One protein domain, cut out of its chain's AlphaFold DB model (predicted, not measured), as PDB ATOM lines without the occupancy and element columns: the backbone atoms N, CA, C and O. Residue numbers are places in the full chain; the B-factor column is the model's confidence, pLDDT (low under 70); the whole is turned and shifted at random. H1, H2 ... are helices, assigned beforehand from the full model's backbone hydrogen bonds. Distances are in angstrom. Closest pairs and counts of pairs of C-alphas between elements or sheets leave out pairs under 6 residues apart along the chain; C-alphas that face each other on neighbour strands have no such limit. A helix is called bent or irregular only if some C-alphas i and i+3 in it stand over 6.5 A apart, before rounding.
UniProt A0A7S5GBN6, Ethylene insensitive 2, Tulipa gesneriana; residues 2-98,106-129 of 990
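This is residues 2 to 98 and 106 to 129 of the 990 residues of the protein "Ethylene insensitive 2" of Tulipa gesneriana (UniProt A0A7S5GBN6). Look for a long, loose bundle: bent H2 runs lengthwise, H4 and H5 pack on it, H1 makes a V with arm H2a at one end, and little H3 is at the other. Residues 2 to 9 of H1 stick out. The printed part has 121 residues with five named helices, H1 to H5, and no named strand; it is all helix, loose, with a radius of gyration of the C-alphas of 18.1 A and spans of 55 by 37 by 23 A.

Begin at the hub, H2, residues 21 to 50, assigned as one helix by its hydrogen bonds but bent, with C-alphas 36 and 39 7.4 A apart; its arms are H2a, residues 21 to 36, and H2b, residues 39 to 50. H2b, H4, residues 62 to 88, and H5, residues 106 to 128, form an up-and-down bundle, each running against the one before. Closest C-alphas show where they touch: Pro 39 and Met 75, 6.0 A, for H2b and H4; Ser 40 and Thr 123, 4.6 A, for H2b and H5; Ser 83 and Thr 116, 6.6 A, for H4 and H5. H1, residues 2 to 18, touches H2a with residues 11 to 15 alone, at a steep tilt of 48 degrees. H3, residues 52 to 58, is irregular, C-alphas 54 and 57 being 9.3 A apart; it only just touches H2b, only at the corner, with 3 pairs of C-alphas within 8 A. Every O i to N i+4 pair is within hydrogen-bond range in H2a, H4 and H5, against 11 of 13 in H1, 6 of 8 in H2b and 1 of 3 in H3, where O i to N i+3 gives 1 of 4.

Find C-alpha 2 at (172.653, 265.349, 166.819), where H1 begins. H2a is 23.4 A long, H4 38.4 A, and H5 runs 32.1 A to C-alpha 128 at (206.647, 258.223, 166.161).

Residues 99 to 105 are not printed, and C-alphas 98 and 106 are 10.2 A apart across the cut. Confidence is under 70 at residues 18, 20, 53, 89 to 98 and 106 to 108.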
ATOM      1  N   ILE A   2     172.054 264.910 168.099       83.19
ATOM      2  CA  ILE A   2     172.653 265.349 166.819       83.19
ATOM      3  C   ILE A   2     173.161 264.216 165.900       83.19
ATOM      4  O   ILE A   2     172.885 264.240 164.701       83.19
ATOM      5  N   PHE A   3     173.823 263.183 166.434       81.94
ATOM      6  CA  PHE A   3     174.361 262.072 165.626       81.94
ATOM      7  C   PHE A   3     173.304 261.329 164.793       81.94
ATOM      8  O   PHE A   3     173.603 260.873 163.690       81.94
ATOM      9  N   LYS A   4     172.053 261.246 165.272       83.50
ATOM     10  CA  LYS A   4     170.962 260.640 164.492       83.50
ATOM     11  C   LYS A   4     170.651 261.470 163.248       83.50
ATOM     12  O   LYS A   4     170.477 260.897 162.183       83.50
ATOM     13  N   VAL A   5     170.658 262.800 163.353       84.06
ATOM     14  CA  VAL A   5     170.434 263.705 162.213       84.06
ATOM     15  C   VAL A   5     171.562 263.563 161.185       84.06
ATOM     16  O   VAL A   5     171.279 263.365 160.007       84.06
ATOM     17  N   PHE A   6     172.827 263.548 161.621       81.94
ATOM     18  CA  PHE A   6     173.970 263.334 160.721       81.94
ATOM     19  C   PHE A   6     174.009 261.946 160.065       81.94
ATOM     20  O   PHE A   6     174.512 261.834 158.956       81.94
ATOM     21  N   SER A   7     173.466 260.903 160.699       81.44
ATOM     22  CA  SER A   7     173.308 259.579 160.075       81.44
ATOM     23  C   SER A   7     172.118 259.525 159.104       81.44
ATOM     24  O   SER A   7     172.204 258.904 158.047       81.44
ATOM     25  N   ILE A   8     171.021 260.217 159.429       84.88
ATOM     26  CA  ILE A   8     169.795 260.256 158.621       84.88
ATOM     27  C   ILE A   8     169.964 261.115 157.356       84.88
ATOM     28  O   ILE A   8     169.363 260.787 156.339       84.88
ATOM     29  N   ILE A   9     170.788 262.171 157.363       83.19
ATOM     30  CA  ILE A   9     170.987 263.038 156.184       83.19
ATOM     31  C   ILE A   9     171.562 262.263 154.972       83.19
ATOM     32  O   ILE A   9     170.910 262.281 153.924       83.19
ATOM     33  N   PRO A  10     172.696 261.532 155.070       77.00
ATOM     34  CA  PRO A  10     173.186 260.682 153.983       77.00
ATOM     35  C   PRO A  10     172.203 259.570 153.611       77.00
ATOM     36  O   PRO A  10     172.029 259.288 152.429       77.00
ATOM     37  N   ALA A  11     171.510 258.979 154.592       81.38
ATOM     38  CA  ALA A  11     170.522 257.937 154.327       81.38
ATOM     39  C   ALA A  11     169.344 258.462 153.479       81.38
ATOM     40  O   ALA A  11     169.031 257.903 152.433       81.38
ATOM     41  N   LEU A  12     168.732 259.587 153.857       81.62
ATOM     42  CA  LEU A  12     167.662 260.210 153.067       81.62
ATOM     43  C   LEU A  12     168.152 260.675 151.690       81.62
ATOM     44  O   LEU A  12     167.399 260.598 150.719       81.62
ATOM     45  N   TYR A  13     169.404 261.129 151.585       80.38
ATOM     46  CA  TYR A  13     170.006 261.512 150.311       80.38
ATOM     47  C   TYR A  13     170.170 260.309 149.371       80.38
ATOM     48  O   TYR A  13     169.678 260.354 148.245       80.38
ATOM     49  N   CYS A  14     170.763 259.210 149.844       74.50
ATOM     50  CA  CYS A  14     170.961 257.995 149.051       74.50
ATOM     51  C   CYS A  14     169.644 257.258 148.739       74.50
ATOM     52  O   CYS A  14     169.508 256.742 147.633       74.50
ATOM     53  N   VAL A  15     168.629 257.287 149.620       80.19
ATOM     54  CA  VAL A  15     167.269 256.816 149.271       80.19
ATOM     55  C   VAL A  15     166.689 257.647 148.124       80.19
ATOM     56  O   VAL A  15     166.059 257.104 147.219       80.19
ATOM     57  N   LYS A  16     166.912 258.967 148.134       78.44
ATOM     58  CA  LYS A  16     166.393 259.884 147.113       78.44
ATOM     59  C   LYS A  16     167.129 259.787 145.769       78.44
ATOM     60  O   LYS A  16     166.501 260.046 144.747       78.44
ATOM     61  N   SER A  17     168.422 259.450 145.751       70.44
ATOM     62  CA  SER A  17     169.223 259.360 144.516       70.44
ATOM     63  C   SER A  17     169.349 257.946 143.935       70.44
ATOM     64  O   SER A  17     169.482 257.816 142.722       70.44
ATOM     65  N   ALA A  18     169.319 256.905 144.773       67.31
ATOM     66  CA  ALA A  18     169.624 255.518 144.396       67.31
ATOM     67  C   ALA A  18     168.670 254.473 145.024       67.31
ATOM     68  O   ALA A  18     168.929 253.268 144.973       67.31
ATOM     69  N   GLY A  19     167.550 254.911 145.611       74.06
ATOM     70  CA  GLY A  19     166.494 254.029 146.111       74.06
ATOM     71  C   GLY A  19     166.947 253.086 147.231       74.06
ATOM     72  O   GLY A  19     167.726 253.450 148.112       74.06
ATOM     73  N   THR A  20     166.426 251.857 147.222       68.88
ATOM     74  CA  THR A  20     166.748 250.830 148.228       68.88
ATOM     75  C   THR A  20     168.126 250.200 148.039       68.88
ATOM     76  O   THR A  20     168.687 249.687 149.001       68.88
ATOM     77  N   GLU A  21     168.681 250.231 146.827       72.75
ATOM     78  CA  GLU A  21     169.967 249.601 146.504       72.75
ATOM     79  C   GLU A  21     171.139 250.436 147.046       72.75
ATOM     80  O   GLU A  21     171.994 249.918 147.767       72.75
ATOM     81  N   GLY A  22     171.073 251.764 146.881       71.06
ATOM     82  CA  GLY A  22     172.034 252.705 147.472       71.06
ATOM     83  C   GLY A  22     172.078 252.725 149.009       71.06
ATOM     84  O   GLY A  22     173.005 253.296 149.580       71.06
ATOM     85  N   MET A  23     171.123 252.094 149.709       76.31
ATOM     86  CA  MET A  23     171.220 251.864 151.162       76.31
ATOM     87  C   MET A  23     172.243 250.798 151.525       76.31
ATOM     88  O   MET A  23     172.958 250.960 152.513       76.31
ATOM     89  N   TYR A  24     172.343 249.735 150.731       76.88
ATOM     90  CA  TYR A  24     173.354 248.711 150.954       76.88
ATOM     91  C   TYR A  24     174.752 249.265 150.648       76.88
ATOM     92  O   TYR A  24     175.653 249.148 151.480       76.88
ATOM     93  N   GLU A  25     174.908 249.969 149.522       76.50
ATOM     94  CA  GLU A  25     176.178 250.608 149.149       76.50
ATOM     95  C   GLU A  25     176.646 251.641 150.189       76.50
ATOM     96  O   GLU A  25     177.816 251.632 150.576       76.50
ATOM     97  N   LEU A  26     175.742 252.483 150.714       78.12
ATOM     98  CA  LEU A  26     176.065 253.451 151.769       78.12
ATOM     99  C   LEU A  26     176.532 252.768 153.065       78.12
ATOM    100  O   LEU A  26     177.493 253.223 153.685       78.12
ATOM    101  N   LEU A  27     175.888 251.670 153.477       82.38
ATOM    102  CA  LEU A  27     176.282 250.928 154.680       82.38
ATOM    103  C   LEU A  27     177.662 250.274 154.526       82.38
ATOM    104  O   LEU A  27     178.474 250.355 155.450       82.38
ATOM    105  N   VAL A  28     177.961 249.696 153.358       83.19
ATOM    106  CA  VAL A  28     179.292 249.151 153.039       83.19
ATOM    107  C   VAL A  28     180.344 250.268 153.020       83.19
ATOM    108  O   VAL A  28     181.398 250.128 153.637       83.19
ATOM    109  N   PHE A  29     180.047 251.417 152.406       80.06
ATOM    110  CA  PHE A  29     180.936 252.585 152.388       80.06
ATOM    111  C   PHE A  29     181.249 253.114 153.802       80.06
ATOM    112  O   PHE A  29     182.404 253.411 154.117       80.06
ATOM    113  N   CYS A  30     180.258 253.157 154.700       83.75
ATOM    114  CA  CYS A  30     180.486 253.500 156.107       83.75
ATOM    115  C   CYS A  30     181.387 252.481 156.829       83.75
ATOM    116  O   CYS A  30     182.245 252.886 157.614       83.75
ATOM    117  N   GLN A  31     181.237 251.179 156.561       87.25
ATOM    118  CA  GLN A  31     182.113 250.142 157.128       87.25
ATOM    119  C   GLN A  31     183.556 250.258 156.614       87.25
ATOM    120  O   GLN A  31     184.492 250.135 157.403       87.25
ATOM    121  N   VAL A  32     183.743 250.583 155.330       85.31
ATOM    122  CA  VAL A  32     185.063 250.861 154.737       85.31
ATOM    123  C   VAL A  32     185.747 252.042 155.436       85.31
ATOM    124  O   VAL A  32     186.897 251.914 155.853       85.31
ATOM    125  N   ILE A  33     185.046 253.159 155.662       85.19
ATOM    126  CA  ILE A  33     185.608 254.311 156.395       85.19
ATOM    127  C   ILE A  33     186.020 253.925 157.827       85.19
ATOM    128  O   ILE A  33     187.096 254.317 158.282       85.19
ATOM    129  N   LEU A  34     185.210 253.126 158.530       87.12
ATOM    130  CA  LEU A  34     185.544 252.648 159.878       87.12
ATOM    131  C   LEU A  34     186.799 251.758 159.890       87.12
ATOM    132  O   LEU A  34     187.639 251.915 160.775       87.12
ATOM    133  N   ALA A  35     186.966 250.877 158.898       87.19
ATOM    134  CA  ALA A  35     188.170 250.057 158.753       87.19
ATOM    135  C   ALA A  35     189.423 250.916 158.492       87.19
ATOM    136  O   ALA A  35     190.449 250.731 159.150       87.19
ATOM    137  N   ILE A  36     189.329 251.919 157.609       86.75
ATOM    138  CA  ILE A  36     190.445 252.825 157.286       86.75
ATOM    139  C   ILE A  36     190.937 253.595 158.528       86.75
ATOM    140  O   ILE A  36     192.140 253.812 158.688       86.75
ATOM    141  N   LEU A  37     190.030 253.990 159.427       88.12
ATOM    142  CA  LEU A  37     190.351 254.745 160.648       88.12
ATOM    143  C   LEU A  37     190.881 253.869 161.802       88.12
ATOM    144  O   LEU A  37     191.538 254.388 162.709       88.12
ATOM    145  N   LEU A  38     190.637 252.555 161.777       87.19
ATOM    146  CA  LEU A  38     190.888 251.641 162.898       87.19
ATOM    147  C   LEU A  38     192.335 251.659 163.459       87.19
ATOM    148  O   LEU A  38     192.472 251.732 164.685       87.19
ATOM    149  N   PRO A  39     193.423 251.674 162.652       85.62
ATOM    150  CA  PRO A  39     194.793 251.688 163.182       85.62
ATOM    151  C   PRO A  39     195.128 252.958 163.977       85.62
ATOM    152  O   PRO A  39     195.852 252.889 164.973       85.62
ATOM    153  N   SER A  40     194.557 254.101 163.581       85.94
ATOM    154  CA  SER A  40     194.793 255.398 164.230       85.94
ATOM    155  C   SER A  40     194.205 255.457 165.645       85.94
ATOM    156  O   SER A  40     194.777 256.090 166.530       85.94
ATOM    157  N   ALA A  41     193.109 254.726 165.882       87.00
ATOM    158  CA  ALA A  41     192.513 254.545 167.204       87.00
ATOM    159  C   ALA A  41     193.214 253.441 168.022       87.00
ATOM    160  O   ALA A  41     193.251 253.513 169.253       87.00
ATOM    161  N   ALA A  42     193.792 252.431 167.361       87.88
ATOM    162  CA  ALA A  42     194.448 251.310 168.031       87.88
ATOM    163  C   ALA A  42     195.784 251.693 168.697       87.88
ATOM    164  O   ALA A  42     196.054 251.235 169.810       87.88
ATOM    165  N   ILE A  43     196.613 252.541 168.067       85.75
ATOM    166  CA  ILE A  43     197.938 252.895 168.619       85.75
ATOM    167  C   ILE A  43     197.850 253.592 169.984       85.75
ATOM    168  O   ILE A  43     198.560 253.147 170.889       85.75
ATOM    169  N   PRO A  44     197.034 254.650 170.192       83.00
ATOM    170  CA  PRO A  44     196.974 255.320 171.488       83.00
ATOM    171  C   PRO A  44     196.532 254.369 172.601       83.00
ATOM    172  O   PRO A  44     197.134 254.367 173.671       83.00
ATOM    173  N   LEU A  45     195.549 253.505 172.324       83.75
ATOM    174  CA  LEU A  45     195.065 252.498 173.268       83.75
ATOM    175  C   LEU A  45     196.165 251.488 173.635       83.75
ATOM    176  O   LEU A  45     196.420 251.262 174.820       83.75
ATOM    177  N   PHE A  46     196.860 250.935 172.636       83.88
ATOM    178  CA  PHE A  46     197.993 250.034 172.853       83.88
ATOM    179  C   PHE A  46     199.110 250.711 173.661       83.88
ATOM    180  O   PHE A  46     199.569 250.160 174.660       83.88
ATOM    181  N   ARG A  47     199.521 251.927 173.276       80.50
ATOM    182  CA  ARG A  47     200.602 252.667 173.943       80.50
ATOM    183  C   ARG A  47     200.261 253.046 175.378       80.50
ATOM    184  O   ARG A  47     201.133 252.958 176.237       80.50
ATOM    185  N   VAL A  48     199.013 253.416 175.663       81.62
ATOM    186  CA  VAL A  48     198.550 253.687 177.032       81.62
ATOM    187  C   VAL A  48     198.622 252.426 177.900       81.62
ATOM    188  O   VAL A  48     199.140 252.496 179.011       81.62
ATOM    189  N   ALA A  49     198.184 251.269 177.391       82.44
ATOM    190  CA  ALA A  49     198.125 250.030 178.173       82.44
ATOM    191  C   ALA A  49     199.465 249.255 178.262       82.44
ATOM    192  O   ALA A  49     199.699 248.518 179.224       82.44
ATOM    193  N   SER A  50     200.372 249.449 177.297       80.12
ATOM    194  CA  SER A  50     201.788 249.040 177.363       80.12
ATOM    195  C   SER A  50     202.604 249.944 178.305       80.12
ATOM    196  O   SER A  50     203.550 249.490 178.958       80.12
ATOM    197  N   SER A  51     202.239 251.225 178.433       77.56
ATOM    198  CA  SER A  51     202.991 252.187 179.240       77.56
ATOM    199  C   SER A  51     202.883 251.910 180.742       77.56
ATOM    200  O   SER A  51     201.889 252.235 181.391       77.56
ATOM    201  N   ARG A  52     203.984 251.428 181.334       73.75
ATOM    202  CA  ARG A  52     204.169 251.322 182.795       73.75
ATOM    203  C   ARG A  52     203.974 252.664 183.522       73.75
ATOM    204  O   ARG A  52     203.652 252.662 184.703       73.75
ATOM    205  N   PHE A  53     204.140 253.799 182.836       64.62
ATOM    206  CA  PHE A  53     203.920 255.131 183.412       64.62
ATOM    207  C   PHE A  53     202.430 255.440 183.637       64.62
ATOM    208  O   PHE A  53     202.099 256.128 184.595       64.62
ATOM    209  N   ILE A  54     201.538 254.936 182.775       71.38
ATOM    210  CA  ILE A  54     200.092 255.217 182.848       71.38
ATOM    211  C   ILE A  54     199.341 254.051 183.505       71.38
ATOM    212  O   ILE A  54     198.475 254.267 184.346       71.38
ATOM    213  N   MET A  55     199.707 252.812 183.164       75.62
ATOM    214  CA  MET A  55     199.066 251.591 183.667       75.62
ATOM    215  C   MET A  55     199.661 251.093 185.002       75.62
ATOM    216  O   MET A  55     199.097 250.208 185.648       75.62
ATOM    217  N   GLY A  56     200.804 251.640 185.434       73.50
ATOM    218  CA  GLY A  56     201.430 251.344 186.725       73.50
ATOM    219  C   GLY A  56     201.785 249.865 186.912       73.50
ATOM    220  O   GLY A  56     202.516 249.273 186.114       73.50
ATOM    221  N   SER A  57     201.270 249.267 187.988       71.19
ATOM    222  CA  SER A  57     201.382 247.833 188.295       71.19
ATOM    223  C   SER A  57     200.509 246.938 187.406       71.19
ATOM    224  O   SER A  57     200.748 245.735 187.352       71.19
ATOM    225  N   PHE A  58     199.537 247.500 186.681       74.06
ATOM    226  CA  PHE A  58     198.619 246.774 185.799       74.06
ATOM    227  C   PHE A  58     199.080 246.757 184.331       74.06
ATOM    228  O   PHE A  58     198.253 246.612 183.430       74.06
ATOM    229  N   LYS A  59     200.389 246.910 184.064       82.25
ATOM    230  CA  LYS A  59     200.937 246.796 182.702       82.25
ATOM    231  C   LYS A  59     200.496 245.470 182.065       82.25
ATOM    232  O   LYS A  59     200.625 244.410 182.677       82.25
ATOM    233  N   ILE A  60     200.044 245.535 180.810       83.75
ATOM    234  CA  ILE A  60     199.807 244.358 179.966       83.75
ATOM    235  C   ILE A  60     201.028 243.403 179.999       83.75
ATOM    236  O   ILE A  60     202.163 243.865 179.839       83.75
ATOM    237  N   PRO A  61     200.826 242.079 180.185       85.56
ATOM    238  CA  PRO A  61     201.912 241.102 180.176       85.56
ATOM    239  C   PRO A  61     202.520 240.964 178.775       85.56
ATOM    240  O   PRO A  61     201.812 241.029 177.770       85.56
ATOM    241  N   TRP A  62     203.829 240.715 178.706       84.12
ATOM    242  CA  TRP A  62     204.618 240.820 177.471       84.12
ATOM    243  C   TRP A  62     204.106 239.967 176.292       84.12
ATOM    244  O   TRP A  62     204.152 240.415 175.151       84.12
ATOM    245  N   TYR A  63     203.524 238.789 176.545       86.38
ATOM    246  CA  TYR A  63     202.865 237.982 175.505       86.38
ATOM    247  C   TYR A  63     201.697 238.714 174.821       86.38
ATOM    248  O   TYR A  63     201.532 238.636 173.606       86.38
ATOM    249  N   VAL A  64     200.883 239.436 175.597       87.12
ATOM    250  CA  VAL A  64     199.736 240.207 175.094       87.12
ATOM    251  C   VAL A  64     200.202 241.530 174.480       87.12
ATOM    252  O   VAL A  64     199.583 242.017 173.543       87.12
ATOM    253  N   GLU A  65     201.333 242.074 174.935       87.50
ATOM    254  CA  GLU A  65     202.004 243.209 174.292       87.50
ATOM    255  C   GLU A  65     202.496 242.841 172.878       87.50
ATOM    256  O   GLU A  65     202.205 243.568 171.929       87.50
ATOM    257  N   ILE A  66     203.128 241.672 172.708       87.50
ATOM    258  CA  ILE A  66     203.494 241.127 171.386       87.50
ATOM    259  C   ILE A  66     202.246 240.838 170.540       87.50
ATOM    260  O   ILE A  66     202.206 241.214 169.370       87.50
ATOM    261  N   LEU A  67     201.210 240.213 171.110       88.12
ATOM    262  CA  LEU A  67     199.977 239.905 170.378       88.12
ATOM    263  C   LEU A  67     199.252 241.176 169.903       88.12
ATOM    264  O   LEU A  67     198.737 241.209 168.786       88.12
ATOM    265  N   ALA A  68     199.247 242.238 170.712       87.94
ATOM    266  CA  ALA A  68     198.678 243.531 170.346       87.94
ATOM    267  C   ALA A  68     199.522 244.266 169.290       87.94
ATOM    268  O   ALA A  68     198.949 244.860 168.378       87.94
ATOM    269  N   LEU A  69     200.857 244.178 169.350       85.50
ATOM    270  CA  LEU A  69     201.745 244.667 168.284       85.50
ATOM    271  C   LEU A  69     201.512 243.925 166.963       85.50
ATOM    272  O   LEU A  69     201.423 244.564 165.918       85.50
ATOM    273  N   LEU A  70     201.362 242.599 167.005       89.44
ATOM    274  CA  LEU A  70     201.080 241.771 165.831       89.44
ATOM    275  C   LEU A  70     199.702 242.092 165.232       89.44
ATOM    276  O   LEU A  70     199.581 242.252 164.020       89.44
ATOM    277  N   ALA A  71     198.675 242.254 166.073       90.12
ATOM    278  CA  ALA A  71     197.344 242.676 165.640       90.12
ATOM    279  C   ALA A  71     197.358 244.094 165.040       90.12
ATOM    280  O   ALA A  71     196.750 244.323 163.996       90.12
ATOM    281  N   PHE A  72     198.088 245.035 165.649       88.88
ATOM    282  CA  PHE A  72     198.277 246.377 165.097       88.88
ATOM    283  C   PHE A  72     198.994 246.344 163.739       88.88
ATOM    284  O   PHE A  72     198.515 246.964 162.790       88.88
ATOM    285  N   LEU A  73     200.087 245.586 163.617       87.88
ATOM    286  CA  LEU A  73     200.813 245.424 162.357       87.88
ATOM    287  C   LEU A  73     199.928 244.783 161.276       87.88
ATOM    288  O   LEU A  73     199.978 245.205 160.126       87.88
ATOM    289  N   GLY A  74     199.066 243.833 161.650       90.12
ATOM    290  CA  GLY A  74     198.050 243.256 160.768       90.12
ATOM    291  C   GLY A  74     197.015 244.279 160.284       90.12
ATOM    292  O   GLY A  74     196.737 244.338 159.091       90.12
ATOM    293  N   MET A  75     196.491 245.132 161.173       89.50
ATOM    294  CA  MET A  75     195.563 246.215 160.799       89.50
ATOM    295  C   MET A  75     196.236 247.280 159.917       89.50
ATOM    296  O   MET A  75     195.630 247.771 158.965       89.50
ATOM    297  N   LEU A  76     197.500 247.612 160.194       87.62
ATOM    298  CA  LEU A  76     198.305 248.509 159.365       87.62
ATOM    299  C   LEU A  76     198.532 247.917 157.966       87.62
ATOM    300  O   LEU A  76     198.279 248.588 156.969       87.62
ATOM    301  N   ALA A  77     198.953 246.652 157.890       88.44
ATOM    302  CA  ALA A  77     199.171 245.945 156.633       88.44
ATOM    303  C   ALA A  77     197.876 245.814 155.817       88.44
ATOM    304  O   ALA A  77     197.894 246.081 154.618       88.44
ATOM    305  N   ALA A  78     196.747 245.494 156.457       87.94
ATOM    306  CA  ALA A  78     195.439 245.447 155.807       87.94
ATOM    307  C   ALA A  78     195.053 246.802 155.189       87.94
ATOM    308  O   ALA A  78     194.629 246.844 154.037       87.94
ATOM    309  N   ASN A  79     195.275 247.916 155.894       87.25
ATOM    310  CA  ASN A  79     194.963 249.247 155.362       87.25
ATOM    311  C   ASN A  79     195.954 249.718 154.286       87.25
ATOM    312  O   ASN A  79     195.558 250.468 153.391       87.25
ATOM    313  N   VAL A  80     197.210 249.258 154.307       86.56
ATOM    314  CA  VAL A  80     198.158 249.464 153.198       86.56
ATOM    315  C   VAL A  80     197.740 248.648 151.971       86.56
ATOM    316  O   VAL A  80     197.657 249.215 150.885       86.56
ATOM    317  N   VAL A  81     197.392 247.366 152.130       86.62
ATOM    318  CA  VAL A  81     196.883 246.515 151.037       86.62
ATOM    319  C   VAL A  81     195.599 247.099 150.450       86.62
ATOM    320  O   VAL A  81     195.528 247.269 149.238       86.62
ATOM    321  N   PHE A  82     194.639 247.511 151.282       83.44
ATOM    322  CA  PHE A  82     193.425 248.197 150.833       83.44
ATOM    323  C   PHE A  82     193.740 249.500 150.081       83.44
ATOM    324  O   PHE A  82     193.128 249.788 149.058       83.44
ATOM    325  N   SER A  83     194.726 250.282 150.536       81.38
ATOM    326  CA  SER A  83     195.142 251.510 149.843       81.38
ATOM    327  C   SER A  83     195.792 251.228 148.484       81.38
ATOM    328  O   SER A  83     195.581 251.990 147.545       81.38
ATOM    329  N   VAL A  84     196.549 250.134 148.357       82.25
ATOM    330  CA  VAL A  84     197.147 249.676 147.091       82.25
ATOM    331  C   VAL A  84     196.077 249.112 146.149       82.25
ATOM    332  O   VAL A  84     196.063 249.465 144.973       82.25
ATOM    333  N   GLU A  85     195.144 248.300 146.651       82.12
ATOM    334  CA  GLU A  85     194.013 247.777 145.874       82.12
ATOM    335  C   GLU A  85     193.081 248.905 145.410       82.12
ATOM    336  O   GLU A  85     192.619 248.892 144.272       82.12
ATOM    337  N   MET A  86     192.864 249.931 146.235       74.06
ATOM    338  CA  MET A  86     192.107 251.116 145.838       74.06
ATOM    339  C   MET A  86     192.859 251.956 144.793       74.06
ATOM    340  O   MET A  86     192.229 252.435 143.858       74.06
ATOM    341  N   LEU A  87     194.185 252.111 144.909       71.06
ATOM    342  CA  LEU A  87     194.990 252.943 144.002       71.06
ATOM    343  C   LEU A  87     195.266 252.298 142.628       71.06
ATOM    344  O   LEU A  87     195.399 253.019 141.640       71.06
ATOM    345  N   PHE A  88     195.374 250.966 142.562       71.00
ATOM    346  CA  PHE A  88     195.759 250.227 141.348       71.00
ATOM    347  C   PHE A  88     194.716 249.208 140.856       71.00
ATOM    348  O   PHE A  88     194.850 248.684 139.749       71.00
ATOM    349  N   GLY A  89     193.694 248.889 141.650       64.19
ATOM    350  CA  GLY A  89     192.669 247.913 141.290       64.19
ATOM    351  C   GLY A  89     191.577 248.504 140.400       64.19
ATOM    352  O   GLY A  89     191.001 249.549 140.706       64.19
ATOM    353  N   ASN A  90     191.215 247.775 139.338       55.75
ATOM    354  CA  ASN A  90     190.051 248.054 138.483       55.75
ATOM    355  C   ASN A  90     188.735 247.754 139.237       55.75
ATOM    356  O   ASN A  90     187.998 246.820 138.922       55.75
ATOM    357  N   SER A  91     188.476 248.531 140.287       56.97
ATOM    358  CA  SER A  91     187.440 248.326 141.297       56.97
ATOM    359  C   SER A  91     186.044 248.676 140.766       56.97
ATOM    360  O   SER A  91     185.511 249.770 140.961       56.97
ATOM    361  N   SER A  92     185.408 247.697 140.119       57.00
ATOM    362  CA  SER A  92     184.030 247.797 139.616       57.00
ATOM    363  C   SER A  92     183.013 248.232 140.680       57.00
ATOM    364  O   SER A  92     182.034 248.881 140.332       57.00
ATOM    365  N   TRP A  93     183.264 247.962 141.965       59.66
ATOM    366  CA  TRP A  93     182.411 248.397 143.076       59.66
ATOM    367  C   TRP A  93     182.404 249.925 143.275       59.66
ATOM    368  O   TRP A  93     181.331 250.515 143.395       59.66
ATOM    369  N   ILE A  94     183.559 250.604 143.194       55.75
ATOM    370  CA  ILE A  94     183.617 252.083 143.187       55.75
ATOM    371  C   ILE A  94     182.913 252.627 141.934       55.75
ATOM    372  O   ILE A  94     182.268 253.675 141.966       55.75
ATOM    373  N   MET A  95     182.982 251.884 140.827       52.69
ATOM    374  CA  MET A  95     182.351 252.253 139.563       52.69
ATOM    375  C   MET A  95     180.859 251.864 139.449       52.69
ATOM    376  O   MET A  95     180.246 252.211 138.437       52.69
ATOM    377  N   ASN A  96     180.264 251.249 140.482       54.19
ATOM    378  CA  ASN A  96     178.813 251.032 140.626       54.19
ATOM    379  C   ASN A  96     178.120 252.174 141.389       54.19
ATOM    380  O   ASN A  96     177.078 252.638 140.933       54.19
ATOM    381  N   LEU A  97     178.770 252.756 142.412       52.94
ATOM    382  CA  LEU A  97     178.350 254.013 143.081       52.94
ATOM    383  C   LEU A  97     178.132 255.193 142.100       52.94
ATOM    384  O   LEU A  97     177.463 256.180 142.402       52.94
ATOM    385  N   ARG A  98     178.670 255.067 140.883       43.50
ATOM    386  CA  ARG A  98     178.398 255.875 139.682       43.50
ATOM    387  C   ARG A  98     176.914 255.937 139.278       43.50
ATOM    388  O   ARG A  98     176.536 256.865 138.568       43.50
ATOM    389  N   MET A 106     185.608 261.095 140.434       61.66
ATOM    390  CA  MET A 106     186.857 261.477 141.102       61.66
ATOM    391  C   MET A 106     186.673 261.942 142.553       61.66
ATOM    392  O   MET A 106     187.600 261.795 143.340       61.66
ATOM    393  N   VAL A 107     185.512 262.486 142.935       64.88
ATOM    394  CA  VAL A 107     185.312 263.072 144.275       64.88
ATOM    395  C   VAL A 107     185.267 262.026 145.402       64.88
ATOM    396  O   VAL A 107     186.075 262.157 146.322       64.88
ATOM    397  N   PRO A 108     184.414 260.977 145.378       67.56
ATOM    398  CA  PRO A 108     184.412 259.970 146.443       67.56
ATOM    399  C   PRO A 108     185.721 259.169 146.476       67.56
ATOM    400  O   PRO A 108     186.199 258.818 147.550       67.56
ATOM    401  N   TYR A 109     186.338 258.942 145.313       71.44
ATOM    402  CA  TYR A 109     187.624 258.260 145.184       71.44
ATOM    403  C   TYR A 109     188.781 259.062 145.807       71.44
ATOM    404  O   TYR A 109     189.501 258.553 146.666       71.44
ATOM    405  N   ALA A 110     188.918 260.345 145.452       76.56
ATOM    406  CA  ALA A 110     189.917 261.231 146.046       76.56
ATOM    407  C   ALA A 110     189.671 261.458 147.548       76.56
ATOM    408  O   ALA A 110     190.628 261.563 148.309       76.56
ATOM    409  N   PHE A 111     188.410 261.481 147.991       80.50
ATOM    410  CA  PHE A 111     188.056 261.568 149.408       80.50
ATOM    411  C   PHE A 111     188.494 260.320 150.192       80.50
ATOM    412  O   PHE A 111     189.103 260.459 151.250       80.50
ATOM    413  N   LEU A 112     188.271 259.110 149.664       80.25
ATOM    414  CA  LEU A 112     188.773 257.880 150.289       80.25
ATOM    415  C   LEU A 112     190.307 257.820 150.308       80.25
ATOM    416  O   LEU A 112     190.869 257.463 151.340       80.25
ATOM    417  N   LEU A 113     190.992 258.214 149.226       80.94
ATOM    418  CA  LEU A 113     192.460 258.311 149.202       80.94
ATOM    419  C   LEU A 113     192.991 259.340 150.214       80.94
ATOM    420  O   LEU A 113     193.970 259.074 150.907       80.94
ATOM    421  N   LEU A 114     192.326 260.492 150.357       85.56
ATOM    422  CA  LEU A 114     192.671 261.483 151.377       85.56
ATOM    423  C   LEU A 114     192.515 260.893 152.787       85.56
ATOM    424  O   LEU A 114     193.385 261.100 153.632       85.56
ATOM    425  N   ILE A 115     191.448 260.129 153.049       86.56
ATOM    426  CA  ILE A 115     191.216 259.477 154.347       86.56
ATOM    427  C   ILE A 115     192.234 258.355 154.605       86.56
ATOM    428  O   ILE A 115     192.740 258.269 155.722       86.56
ATOM    429  N   THR A 116     192.607 257.530 153.618       86.19
ATOM    430  CA  THR A 116     193.654 256.511 153.834       86.19
ATOM    431  C   THR A 116     195.019 257.143 154.076       86.19
ATOM    432  O   THR A 116     195.707 256.734 155.007       86.19
ATOM    433  N   TRP A 117     195.397 258.176 153.317       87.19
ATOM    434  CA  TRP A 117     196.685 258.858 153.481       87.19
ATOM    435  C   TRP A 117     196.763 259.636 154.799       87.19
ATOM    436  O   TRP A 117     197.774 259.556 155.495       87.19
ATOM    437  N   THR A 118     195.697 260.341 155.192       88.62
ATOM    438  CA  THR A 118     195.651 261.037 156.491       88.62
ATOM    439  C   THR A 118     195.569 260.064 157.664       88.62
ATOM    440  O   THR A 118     196.260 260.284 158.655       88.62
ATOM    441  N   SER A 119     194.828 258.955 157.554       88.44
ATOM    442  CA  SER A 119     194.815 257.896 158.574       88.44
ATOM    443  C   SER A 119     196.187 257.236 158.716       88.44
ATOM    444  O   SER A 119     196.682 257.110 159.832       88.44
ATOM    445  N   LEU A 120     196.854 256.882 157.612       86.56
ATOM    446  CA  LEU A 120     198.198 256.292 157.621       86.56
ATOM    447  C   LEU A 120     199.245 257.269 158.180       86.56
ATOM    448  O   LEU A 120     200.058 256.881 159.018       86.56
ATOM    449  N   GLY A 121     199.188 258.542 157.779       86.62
ATOM    450  CA  GLY A 121     200.053 259.602 158.299       86.62
ATOM    451  C   GLY A 121     199.840 259.866 159.791       86.62
ATOM    452  O   GLY A 121     200.810 259.942 160.540       86.62
ATOM    453  N   LEU A 122     198.585 259.925 160.250       86.25
ATOM    454  CA  LEU A 122     198.231 260.054 161.667       86.25
ATOM    455  C   LEU A 122     198.656 258.817 162.472       86.25
ATOM    456  O   LEU A 122     199.178 258.948 163.573       86.25
ATOM    457  N   THR A 123     198.483 257.625 161.907       86.75
ATOM    458  CA  THR A 123     198.915 256.343 162.484       86.75
ATOM    459  C   THR A 123     200.437 256.334 162.667       86.75
ATOM    460  O   THR A 123     200.923 256.091 163.768       86.75
ATOM    461  N   LEU A 124     201.209 256.704 161.640       83.69
ATOM    462  CA  LEU A 124     202.665 256.831 161.746       83.69
ATOM    463  C   LEU A 124     203.077 257.939 162.731       83.69
ATOM    464  O   LEU A 124     203.961 257.726 163.555       83.69
ATOM    465  N   TYR A 125     202.407 259.093 162.720       86.44
ATOM    466  CA  TYR A 125     202.667 260.195 163.653       86.44
ATOM    467  C   TYR A 125     202.429 259.789 165.117       86.44
ATOM    468  O   TYR A 125     203.274 260.044 165.974       86.44
ATOM    469  N   LEU A 126     201.331 259.087 165.415       82.38
ATOM    470  CA  LEU A 126     201.021 258.553 166.749       82.38
ATOM    471  C   LEU A 126     201.944 257.393 167.165       82.38
ATOM    472  O   LEU A 126     202.074 257.118 168.359       82.38
ATOM    473  N   ALA A 127     202.604 256.730 166.208       77.19
ATOM    474  CA  ALA A 127     203.663 255.749 166.453       77.19
ATOM    475  C   ALA A 127     205.055 256.387 166.652       77.19
ATOM    476  O   ALA A 127     205.864 255.848 167.405       77.19
ATOM    477  N   VAL A 128     205.348 257.534 166.033       76.94
ATOM    478  CA  VAL A 128     206.647 258.223 166.161       76.94
ATOM    479  C   VAL A 128     206.680 259.201 167.338       76.94
ATOM    480  O   VAL A 128     207.683 259.263 168.043       76.94
ATOM    481  N   THR A 129     205.596 259.932 167.608       74.88
ATOM    482  CA  THR A 129     205.540 260.869 168.744       74.88
ATOM    483  C   THR A 129     205.752 260.136 170.076       74.88
ATOM    484  O   THR A 129     205.023 259.184 170.371       74.88
TER     485      THR A 129